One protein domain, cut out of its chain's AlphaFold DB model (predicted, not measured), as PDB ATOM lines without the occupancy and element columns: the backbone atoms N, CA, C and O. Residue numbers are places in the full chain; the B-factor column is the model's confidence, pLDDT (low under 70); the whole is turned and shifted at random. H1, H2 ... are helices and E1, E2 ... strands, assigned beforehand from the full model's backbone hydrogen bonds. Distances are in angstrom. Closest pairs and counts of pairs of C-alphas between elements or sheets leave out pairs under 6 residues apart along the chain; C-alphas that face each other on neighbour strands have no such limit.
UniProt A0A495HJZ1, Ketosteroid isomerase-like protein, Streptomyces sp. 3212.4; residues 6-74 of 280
ATOM      1  N   ASP A   6     -52.008  10.329  43.835       93.00
ATOM      2  CA  ASP A   6     -51.748  11.156  45.009       93.00
ATOM      3  C   ASP A   6     -50.309  11.677  45.005       93.00
ATOM      4  O   ASP A   6     -49.342  10.917  44.847       93.00
ATOM      5  N   TRP A   7     -50.164  12.965  45.285       93.62
ATOM      6  CA  TRP A   7     -48.897  13.667  45.439       93.62
ATOM      7  C   TRP A   7     -48.827  14.304  46.812       93.62
ATOM      8  O   TRP A   7     -49.736  15.018  47.210       93.62
ATOM      9  N   VAL A   8     -47.734  14.090  47.535       94.50
ATOM     10  CA  VAL A   8     -47.473  14.769  48.803       94.50
ATOM     11  C   VAL A   8     -46.590  15.974  48.529       94.50
ATOM     12  O   VAL A   8     -45.568  15.840  47.853       94.50
ATOM     13  N   TYR A   9     -46.948  17.123  49.096       95.56
ATOM     14  CA  TYR A   9     -46.139  18.332  49.014       95.56
ATOM     15  C   TYR A   9     -45.804  18.911  50.391       95.56
ATOM     16  O   TYR A   9     -46.497  18.670  51.385       95.56
ATOM     17  N   ARG A  10     -44.726  19.698  50.445       95.19
ATOM     18  CA  ARG A  10     -44.439  20.631  51.539       95.19
ATOM     19  C   ARG A  10     -43.655  21.843  51.047       95.19
ATOM     20  O   ARG A  10     -42.890  21.728  50.091       95.19
ATOM     21  N   VAL A  11     -43.791  22.957  51.757       94.56
ATOM     22  CA  VAL A  11     -43.005  24.175  51.538       94.56
ATOM     23  C   VAL A  11     -42.072  24.401  52.721       94.56
ATOM     24  O   VAL A  11     -42.498  24.395  53.879       94.56
ATOM     25  N   ASP A  12     -40.796  24.614  52.417       92.62
ATOM     26  CA  ASP A  12     -39.752  24.921  53.390       92.62
ATOM     27  C   ASP A  12     -39.166  26.328  53.101       92.62
ATOM     28  O   ASP A  12     -39.070  26.746  51.945       92.62
ATOM     29  N   GLU A  13     -38.747  27.065  54.135       90.75
ATOM     30  CA  GLU A  13     -38.022  28.342  54.037       90.75
ATOM     31  C   GLU A  13     -36.588  28.229  54.594       90.75
ATOM     32  O   GLU A  13     -36.316  27.369  55.444       90.75
ATOM     33  N   PRO A  14     -35.650  29.087  54.149       88.81
ATOM     34  CA  PRO A  14     -34.301  29.133  54.691       88.81
ATOM     35  C   PRO A  14     -34.284  29.394  56.198       88.81
ATOM     36  O   PRO A  14     -34.953  30.295  56.706       88.81
ATOM     37  N   HIS A  15     -33.438  28.650  56.906       90.19
ATOM     38  CA  HIS A  15     -33.196  28.795  58.338       90.19
ATOM     39  C   HIS A  15     -31.719  29.072  58.641       90.19
ATOM     40  O   HIS A  15     -31.076  28.397  59.443       90.19
ATOM     41  N   GLY A  16     -31.148  30.066  57.955       84.06
ATOM     42  CA  GLY A  16     -29.739  30.429  58.112       84.06
ATOM     43  C   GLY A  16     -28.806  29.235  57.876       84.06
ATOM     44  O   GLY A  16     -28.974  28.482  56.918       84.06
ATOM     45  N   SER A  17     -27.827  29.045  58.762       82.50
ATOM     46  CA  SER A  17     -26.890  27.914  58.702       82.50
ATOM     47  C   SER A  17     -27.510  26.565  59.079       82.50
ATOM     48  O   SER A  17     -26.895  25.533  58.825       82.50
ATOM     49  N   GLU A  18     -28.706  26.551  59.673       82.75
ATOM     50  CA  GLU A  18     -29.416  25.319  60.049       82.75
ATOM     51  C   GLU A  18     -30.141  24.676  58.853       82.75
ATOM     52  O   GLU A  18     -30.722  23.597  58.964       82.75
ATOM     53  N   GLY A  19     -30.064  25.308  57.678       90.38
ATOM     54  CA  GLY A  19     -30.569  24.772  56.424       90.38
ATOM     55  C   GLY A  19     -31.989  25.234  56.138       90.38
ATOM     56  O   GLY A  19     -32.201  26.396  55.806       90.38
ATOM     57  N   TRP A  20     -32.948  24.312  56.209       92.62
ATOM     58  CA  TRP A  20     -34.335  24.528  55.792       92.62
ATOM     59  C   TRP A  20     -35.288  24.147  56.915       92.62
ATOM     60  O   TRP A  20     -35.128  23.090  57.529       92.62
ATOM     61  N   ARG A  21     -36.298  24.981  57.154       92.25
ATOM     62  CA  ARG A  21     -37.378  24.707  58.106       92.25
ATOM     63  C   ARG A  21     -38.738  24.802  57.414       92.25
ATOM     64  O   ARG A  21     -38.813  25.440  56.369       92.25
ATOM     65  N   PRO A  22     -39.809  24.226  57.983       93.69
ATOM     66  CA  PRO A  22     -41.153  24.402  57.443       93.69
ATOM     67  C   PRO A  22     -41.524  25.884  57.280       93.69
ATOM     68  O   PRO A  22     -41.187  26.701  58.137       93.69
ATOM     69  N   TYR A  23     -42.192  26.218  56.178       91.81
ATOM     70  CA  TYR A  23     -42.542  27.594  55.835       91.81
ATOM     71  C   TYR A  23     -43.644  28.172  56.743       91.81
ATOM     72  O   TYR A  23     -44.699  27.562  56.936       91.81
ATOM     73  N   GLY A  24     -43.405  29.391  57.238       86.88
ATOM     74  CA  GLY A  24     -44.370  30.193  57.993       86.88
ATOM     75  C   GLY A  24     -44.640  29.718  59.428       86.88
ATOM     76  O   GLY A  24     -44.117  28.710  59.896       86.88
ATOM     77  N   ASP A  25     -45.499  30.462  60.129       86.56
ATOM     78  CA  ASP A  25     -45.874  30.177  61.528       86.56
ATOM     79  C   ASP A  25     -46.942  29.071  61.656       86.56
ATOM     80  O   ASP A  25     -47.235  28.604  62.757       86.56
ATOM     81  N   ARG A  26     -47.539  28.663  60.527       86.75
ATOM     82  CA  ARG A  26     -48.571  27.618  60.403       86.75
ATOM     83  C   ARG A  26     -48.168  26.589  59.342       86.75
ATOM     84  O   ARG A  26     -48.769  26.543  58.263       86.75
ATOM     85  N   PRO A  27     -47.115  25.796  59.595       87.44
ATOM     86  CA  PRO A  27     -46.528  24.911  58.592       87.44
ATOM     87  C   PRO A  27     -47.468  23.799  58.118       87.44
ATOM     88  O   PRO A  27     -47.258  23.238  57.047       87.44
ATOM     89  N   GLU A  28     -48.504  23.472  58.889       90.38
ATOM     90  CA  GLU A  28     -49.575  22.546  58.520       90.38
ATOM     91  C   GLU A  28     -50.404  23.013  57.320       90.38
ATOM     92  O   GLU A  28     -50.951  22.169  56.619       90.38
ATOM     93  N   ARG A  29     -50.462  24.326  57.051       89.81
ATOM     94  CA  ARG A  29     -51.140  24.880  55.867       89.81
ATOM     95  C   ARG A  29     -50.360  24.612  54.582       89.81
ATOM     96  O   ARG A  29     -50.951  24.482  53.520       89.81
ATOM     97  N   TRP A  30     -49.038  24.524  54.692       92.44
ATOM     98  CA  TRP A  30     -48.111  24.451  53.565       92.44
ATOM     99  C   TRP A  30     -47.520  23.054  53.391       92.44
ATOM    100  O   TRP A  30     -46.374  22.875  52.974       92.44
ATOM    101  N   ARG A  31     -48.313  22.042  53.742       94.38
ATOM    102  CA  ARG A  31     -48.065  20.630  53.468       94.38
ATOM    103  C   ARG A  31     -49.386  19.909  53.297       94.38
ATOM    104  O   ARG A  31     -50.343  20.188  54.009       94.38
ATOM    105  N   GLY A  32     -49.419  18.924  52.417       93.25
ATOM    106  CA  GLY A  32     -50.645  18.183  52.180       93.25
ATOM    107  C   GLY A  32     -50.510  17.163  51.072       93.25
ATOM    108  O   GLY A  32     -49.399  16.817  50.661       93.25
ATOM    109  N   THR A  33     -51.666  16.702  50.608       93.25
ATOM    110  CA  THR A  33     -51.793  15.819  49.456       93.25
ATOM    111  C   THR A  33     -52.623  16.521  48.389       93.25
ATOM    112  O   THR A  33     -53.660  17.094  48.713       93.25
ATOM    113  N   VAL A  34     -52.172  16.464  47.139       91.38
ATOM    114  CA  VAL A  34     -52.949  16.831  45.951       91.38
ATOM    115  C   VAL A  34     -53.201  15.551  45.167       91.38
ATOM    116  O   VAL A  34     -52.260  14.800  44.904       91.38
ATOM    117  N   THR A  35     -54.456  15.287  44.824       91.50
ATOM    118  CA  THR A  35     -54.829  14.170  43.955       91.50
ATOM    119  C   THR A  35     -55.052  14.720  42.556       91.50
ATOM    120  O   THR A  35     -55.757  15.708  42.379       91.50
ATOM    121  N   THR A  36     -54.412  14.082  41.590       90.31
ATOM    122  CA  THR A  36     -54.452  14.430  40.164       90.31
ATOM    123  C   THR A  36     -55.049  13.262  39.409       90.31
ATOM    124  O   THR A  36     -54.828  12.112  39.800       90.31
ATOM    125  N   ASP A  37     -55.810  13.518  38.356       88.44
ATOM    126  CA  ASP A  37     -56.491  12.466  37.595       88.44
ATOM    127  C   ASP A  37     -56.042  12.415  36.122       88.44
ATOM    128  O   ASP A  37     -56.436  11.511  35.373       88.44
ATOM    129  N   HIS A  38     -55.136  13.321  35.736       82.62
ATOM    130  CA  HIS A  38     -54.545  13.401  34.409       82.62
ATOM    131  C   HIS A  38     -53.042  13.051  34.426       82.62
ATOM    132  O   HIS A  38     -52.304  13.508  35.294       82.62
ATOM    133  N   PRO A  39     -52.524  12.261  33.465       81.31
ATOM    134  CA  PRO A  39     -51.115  11.853  33.454       81.31
ATOM    135  C   PRO A  39     -50.118  13.007  33.270       81.31
ATOM    136  O   PRO A  39     -48.951  12.847  33.621       81.31
ATOM    137  N   GLU A  40     -50.560  14.140  32.719       80.50
ATOM    138  CA  GLU A  40     -49.748  15.358  32.574       80.50
ATOM    139  C   GLU A  40     -49.726  16.210  33.858       80.50
ATOM    140  O   GLU A  40     -48.878  17.087  33.995       80.50
ATOM    141  N   GLU A  41     -50.602  15.937  34.827       87.19
ATOM    142  CA  GLU A  41     -50.603  16.578  36.147       87.19
ATOM    143  C   GLU A  41     -49.588  15.881  37.071       87.19
ATOM    144  O   GLU A  41     -49.905  15.125  37.994       87.19
ATOM    145  N   ASP A  42     -48.312  16.082  36.761       88.44
ATOM    146  CA  ASP A  42     -47.183  15.462  37.448       88.44
ATOM    147  C   ASP A  42     -46.714  16.247  38.699       88.44
ATOM    148  O   ASP A  42     -47.393  17.127  39.230       88.44
ATOM    149  N   ALA A  43     -45.528  15.912  39.218       88.31
ATOM    150  CA  ALA A  43     -44.960  16.591  40.381       88.31
ATOM    151  C   ALA A  43     -44.729  18.094  40.147       88.31
ATOM    152  O   ALA A  43     -44.812  18.867  41.105       88.31
ATOM    153  N   GLU A  44     -44.406  18.493  38.913       87.75
ATOM    154  CA  GLU A  44     -44.178  19.892  38.551       87.75
ATOM    155  C   GLU A  44     -45.498  20.649  38.538       87.75
ATOM    156  O   GLU A  44     -45.563  21.731  39.114       87.75
ATOM    157  N   TYR A  45     -46.562  20.038  38.007       89.00
ATOM    158  CA  TYR A  45     -47.917  20.590  38.090       89.00
ATOM    159  C   TYR A  45     -48.329  20.849  39.542       89.00
ATOM    160  O   TYR A  45     -48.722  21.957  39.902       89.00
ATOM    161  N   VAL A  46     -48.143  19.860  40.422       91.12
ATOM    162  CA  VAL A  46     -48.447  20.028  41.852       91.12
ATOM    163  C   VAL A  46     -47.584  21.116  42.494       91.12
ATOM    164  O   VAL A  46     -48.072  21.871  43.331       91.12
ATOM    165  N   ALA A  47     -46.306  21.219  42.119       91.06
ATOM    166  CA  ALA A  47     -45.450  22.292  42.612       91.06
ATOM    167  C   ALA A  47     -45.931  23.669  42.127       91.06
ATOM    168  O   ALA A  47     -45.959  24.598  42.932       91.06
ATOM    169  N   ALA A  48     -46.347  23.791  40.865       89.81
ATOM    170  CA  ALA A  48     -46.880  25.024  40.294       89.81
ATOM    171  C   ALA A  48     -48.151  25.483  41.023       89.81
ATOM    172  O   ALA A  48     -48.204  26.635  41.442       89.81
ATOM    173  N   LEU A  49     -49.104  24.580  41.298       89.88
ATOM    174  CA  LEU A  49     -50.300  24.898  42.095       89.88
ATOM    175  C   LEU A  49     -49.943  25.483  43.469       89.88
ATOM    176  O   LEU A  49     -50.461  26.523  43.875       89.88
ATOM    177  N   VAL A  50     -49.009  24.841  44.177       91.75
ATOM    178  CA  VAL A  50     -48.555  25.298  45.500       91.75
ATOM    179  C   VAL A  50     -47.868  26.664  45.415       91.75
ATOM    180  O   VAL A  50     -48.035  27.491  46.312       91.75
ATOM    181  N   VAL A  51     -47.093  26.911  44.355       90.12
ATOM    182  CA  VAL A  51     -46.443  28.207  44.116       90.12
ATOM    183  C   VAL A  51     -47.478  29.300  43.848       90.12
ATOM    184  O   VAL A  51     -47.380  30.363  44.458       90.12
ATOM    185  N   THR A  52     -48.486  29.047  43.011       85.88
ATOM    186  CA  THR A  52     -49.557  30.014  42.720       85.88
ATOM    187  C   THR A  52     -50.303  30.421  43.994       85.88
ATOM    188  O   THR A  52     -50.445  31.613  44.279       85.88
ATOM    189  N   ASP A  53     -50.677  29.452  44.835       88.00
ATOM    190  CA  ASP A  53     -51.316  29.716  46.132       88.00
ATOM    191  C   ASP A  53     -50.434  30.555  47.069       88.00
ATOM    192  O   ASP A  53     -50.926  31.437  47.786       88.00
ATOM    193  N   LEU A  54     -49.125  30.287  47.073       88.44
ATOM    194  CA  LEU A  54     -48.149  30.995  47.897       88.44
ATOM    195  C   LEU A  54     -48.002  32.460  47.475       88.44
ATOM    196  O   LEU A  54     -48.015  33.349  48.328       88.44
ATOM    197  N   VAL A  55     -47.918  32.717  46.170       84.00
ATOM    198  CA  VAL A  55     -47.872  34.075  45.607       84.00
ATOM    199  C   VAL A  55     -49.148  34.833  45.961       84.00
ATOM    200  O   VAL A  55     -49.085  35.935  46.506       84.00
ATOM    201  N   SER A  56     -50.304  34.193  45.776       84.06
ATOM    202  CA  SER A  56     -51.606  34.722  46.189       84.06
ATOM    203  C   SER A  56     -51.698  35.019  47.696       84.06
ATOM    204  O   SER A  56     -52.396  35.946  48.121       84.06
ATOM    205  N   GLU A  57     -51.042  34.240  48.562       86.00
ATOM    206  CA  GLU A  57     -50.933  34.560  49.993       86.00
ATOM    207  C   GLU A  57     -50.058  35.800  50.223       86.00
ATOM    208  O   GLU A  57     -50.465  36.704  50.960       86.00
ATOM    209  N   TRP A  58     -48.884  35.868  49.597       86.31
ATOM    210  CA  TRP A  58     -47.966  36.996  49.756       86.31
ATOM    211  C   TRP A  58     -48.587  38.322  49.345       86.31
ATOM    212  O   TRP A  58     -48.499  39.283  50.113       86.31
ATOM    213  N   ASP A  59     -49.278  38.347  48.208       81.56
ATOM    214  CA  ASP A  59     -49.952  39.545  47.713       81.56
ATOM    215  C   ASP A  59     -51.050  40.010  48.679       81.56
ATOM    216  O   ASP A  59     -51.138  41.194  49.010       81.56
ATOM    217  N   ARG A  60     -51.849  39.079  49.222       84.81
ATOM    218  CA  ARG A  60     -52.918  39.404  50.186       84.81
ATOM    219  C   ARG A  60     -52.397  39.939  51.513       84.81
ATOM    220  O   ARG A  60     -53.063  40.761  52.143       84.81
ATOM    221  N   HIS A  61     -51.250  39.448  51.970       82.62
ATOM    222  CA  HIS A  61     -50.705  39.789  53.284       82.62
ATOM    223  C   HIS A  61     -49.596  40.846  53.236       82.62
ATOM    224  O   HIS A  61     -49.069  41.208  54.289       82.62
ATOM    225  N   GLY A  62     -49.242  41.348  52.048       75.12
ATOM    226  CA  GLY A  62     -48.133  42.289  51.867       75.12
ATOM    227  C   GLY A  62     -46.797  41.721  52.350       75.12
ATOM    228  O   GLY A  62     -45.932  42.469  52.810       75.12
ATOM    229  N   ALA A  63     -46.648  40.394  52.329       69.38
ATOM    230  CA  ALA A  63     -45.436  39.740  52.791       69.38
ATOM    231  C   ALA A  63     -44.290  40.024  51.812       69.38
ATOM    232  O   ALA A  63     -44.468  40.002  50.595       69.38
ATOM    233  N   VAL A  64     -43.085  40.259  52.337       62.44
ATOM    234  CA  VAL A  64     -41.886  40.342  51.495       62.44
ATOM    235  C   VAL A  64     -41.654  38.962  50.887       62.44
ATOM    236  O   VAL A  64     -41.527  37.993  51.636       62.44
ATOM    237  N   ARG A  65     -41.607  38.883  49.552       63.62
ATOM    238  CA  ARG A  65     -41.361  37.641  48.805       63.62
ATOM    239  C   ARG A  65     -40.142  36.921  49.373       63.62
ATOM    240  O   ARG A  65     -39.075  37.520  49.536       63.62
ATOM    241  N   LYS A  66     -40.311  35.642  49.711       69.38
ATOM    242  CA  LYS A  66     -39.274  34.836  50.360       69.38
ATOM    243  C   LYS A  66     -38.723  33.803  49.396       69.38
ATOM    244  O   LYS A  66     -39.453  33.208  48.613       69.38
ATOM    245  N   HIS A  67     -37.433  33.523  49.533       80.25
ATOM    246  CA  HIS A  67     -36.877  32.288  49.001       80.25
ATOM    247  C   HIS A  67     -37.584  31.127  49.708       80.25
ATOM    248  O   HIS A  67     -37.536  31.030  50.933       80.25
ATOM    249  N   VAL A  68     -38.232  30.258  48.944       87.62
ATOM    250  CA  VAL A  68     -38.860  29.035  49.446       87.62
ATOM    251  C   VAL A  68     -38.426  27.843  48.611       87.62
ATOM    252  O   VAL A  68     -37.946  27.988  47.489       87.62
ATOM    253  N   ARG A  69     -38.605  26.650  49.163       88.31
ATOM    254  CA  ARG A  69     -38.450  25.389  48.452       88.31
ATOM    255  C   ARG A  69     -39.767  24.640  48.515       88.31
ATOM    256  O   ARG A  69     -40.190  24.237  49.596       88.31
ATOM    257  N   VAL A  70     -40.373  24.424  47.355       91.62
ATOM    258  CA  VAL A  70     -41.521  23.530  47.206       91.62
ATOM    259  C   VAL A  70     -40.998  22.139  46.880       91.62
ATOM    260  O   VAL A  70     -40.188  21.961  45.974       91.62
ATOM    261  N   ILE A  71     -41.411  21.152  47.669       90.25
ATOM    262  CA  ILE A  71     -41.042  19.750  47.487       90.25
ATOM    263  C   ILE A  71     -42.332  18.989  47.240       90.25
ATOM    264  O   ILE A  71     -43.157  18.908  48.146       90.25
ATOM    265  N   SER A  72     -42.479  18.408  46.055       91.00
ATOM    266  CA  SER A  72     -43.588  17.532  45.680       91.00
ATOM    267  C   SER A  72     -43.056  16.155  45.275       91.00
ATOM    268  O   SER A  72     -41.938  16.004  44.776       91.00
ATOM    269  N   GLY A  73     -43.833  15.108  45.537       90.56
ATOM    270  CA  GLY A  73     -43.471  13.752  45.141       90.56
ATOM    271  C   GLY A  73     -44.529  12.731  45.526       90.56
ATOM    272  O   GLY A  73     -45.453  13.015  46.285       90.56
ATOM    273  N   ARG A  74     -44.403  11.508  45.010       89.50
ATOM    274  CA  ARG A  74     -45.355  10.444  45.343       89.50
ATOM    275  C   ARG A  74     -45.218  10.016  46.808       89.50
ATOM    276  O   ARG A  74     -44.091   9.948  47.318       89.50
TER     277      ARG A  74
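AT A GLANCE: This is residues 6 to 74 of the 280 residues of the protein "Ketosteroid isomerase-like protein" of Streptomyces sp. 3212.4 (UniProt A0A495HJZ1). A long strand, E1, runs through a small antiparallel sheet, with E4 on one side and E2 and E3 on the other; the long helix H2 slants over one face, and short H1 is on that face too. The 69 printed residues include E1, E2, H1, E3, H2, E4 in chain order, class mixed. The whole is compact: radius of gyration of the C-alphas 12.6 A, spans 36 by 28 by 17 A.

HOW THE PARTS SIT: E1, residues 6 to 14, forms an antiparallel hairpin with E2, residues 20 to 22; N 13 and O 21 are 2.8 A apart. On the same side of E1 is antiparallel E3, residues 31 to 36, with N 7 and O 34 at 2.8 A. On the other side is antiparallel E4, residues 69 to 73, with N 10 and O 71 at 2.9 A. H2, residues 43 to 61, is over E1 and E4, only just not E3, with 2 C-alphas falling there; its closest C-alphas to E4 are Ala 43 and Ser 72, 5.6 A. H1, residues 27 to 30, is over none. In H2 every O i to N i+4 pair is within hydrogen-bond range; H1 is too short for one.

IN THESE COORDINATES: E1 begins at C-alpha 6 (-51.748, 11.156, 45.009) and spans 26.9 A; H2 spans 27.2 A. E4 ends at C-alpha 73 (-43.471, 13.752, 45.141).

THE WHOLE: The farthest C-alphas, Ser 17 and His 38, are 39.6 A apart. The printed part has no cut and no long link; residues 63 to 66 have pLDDT under 70.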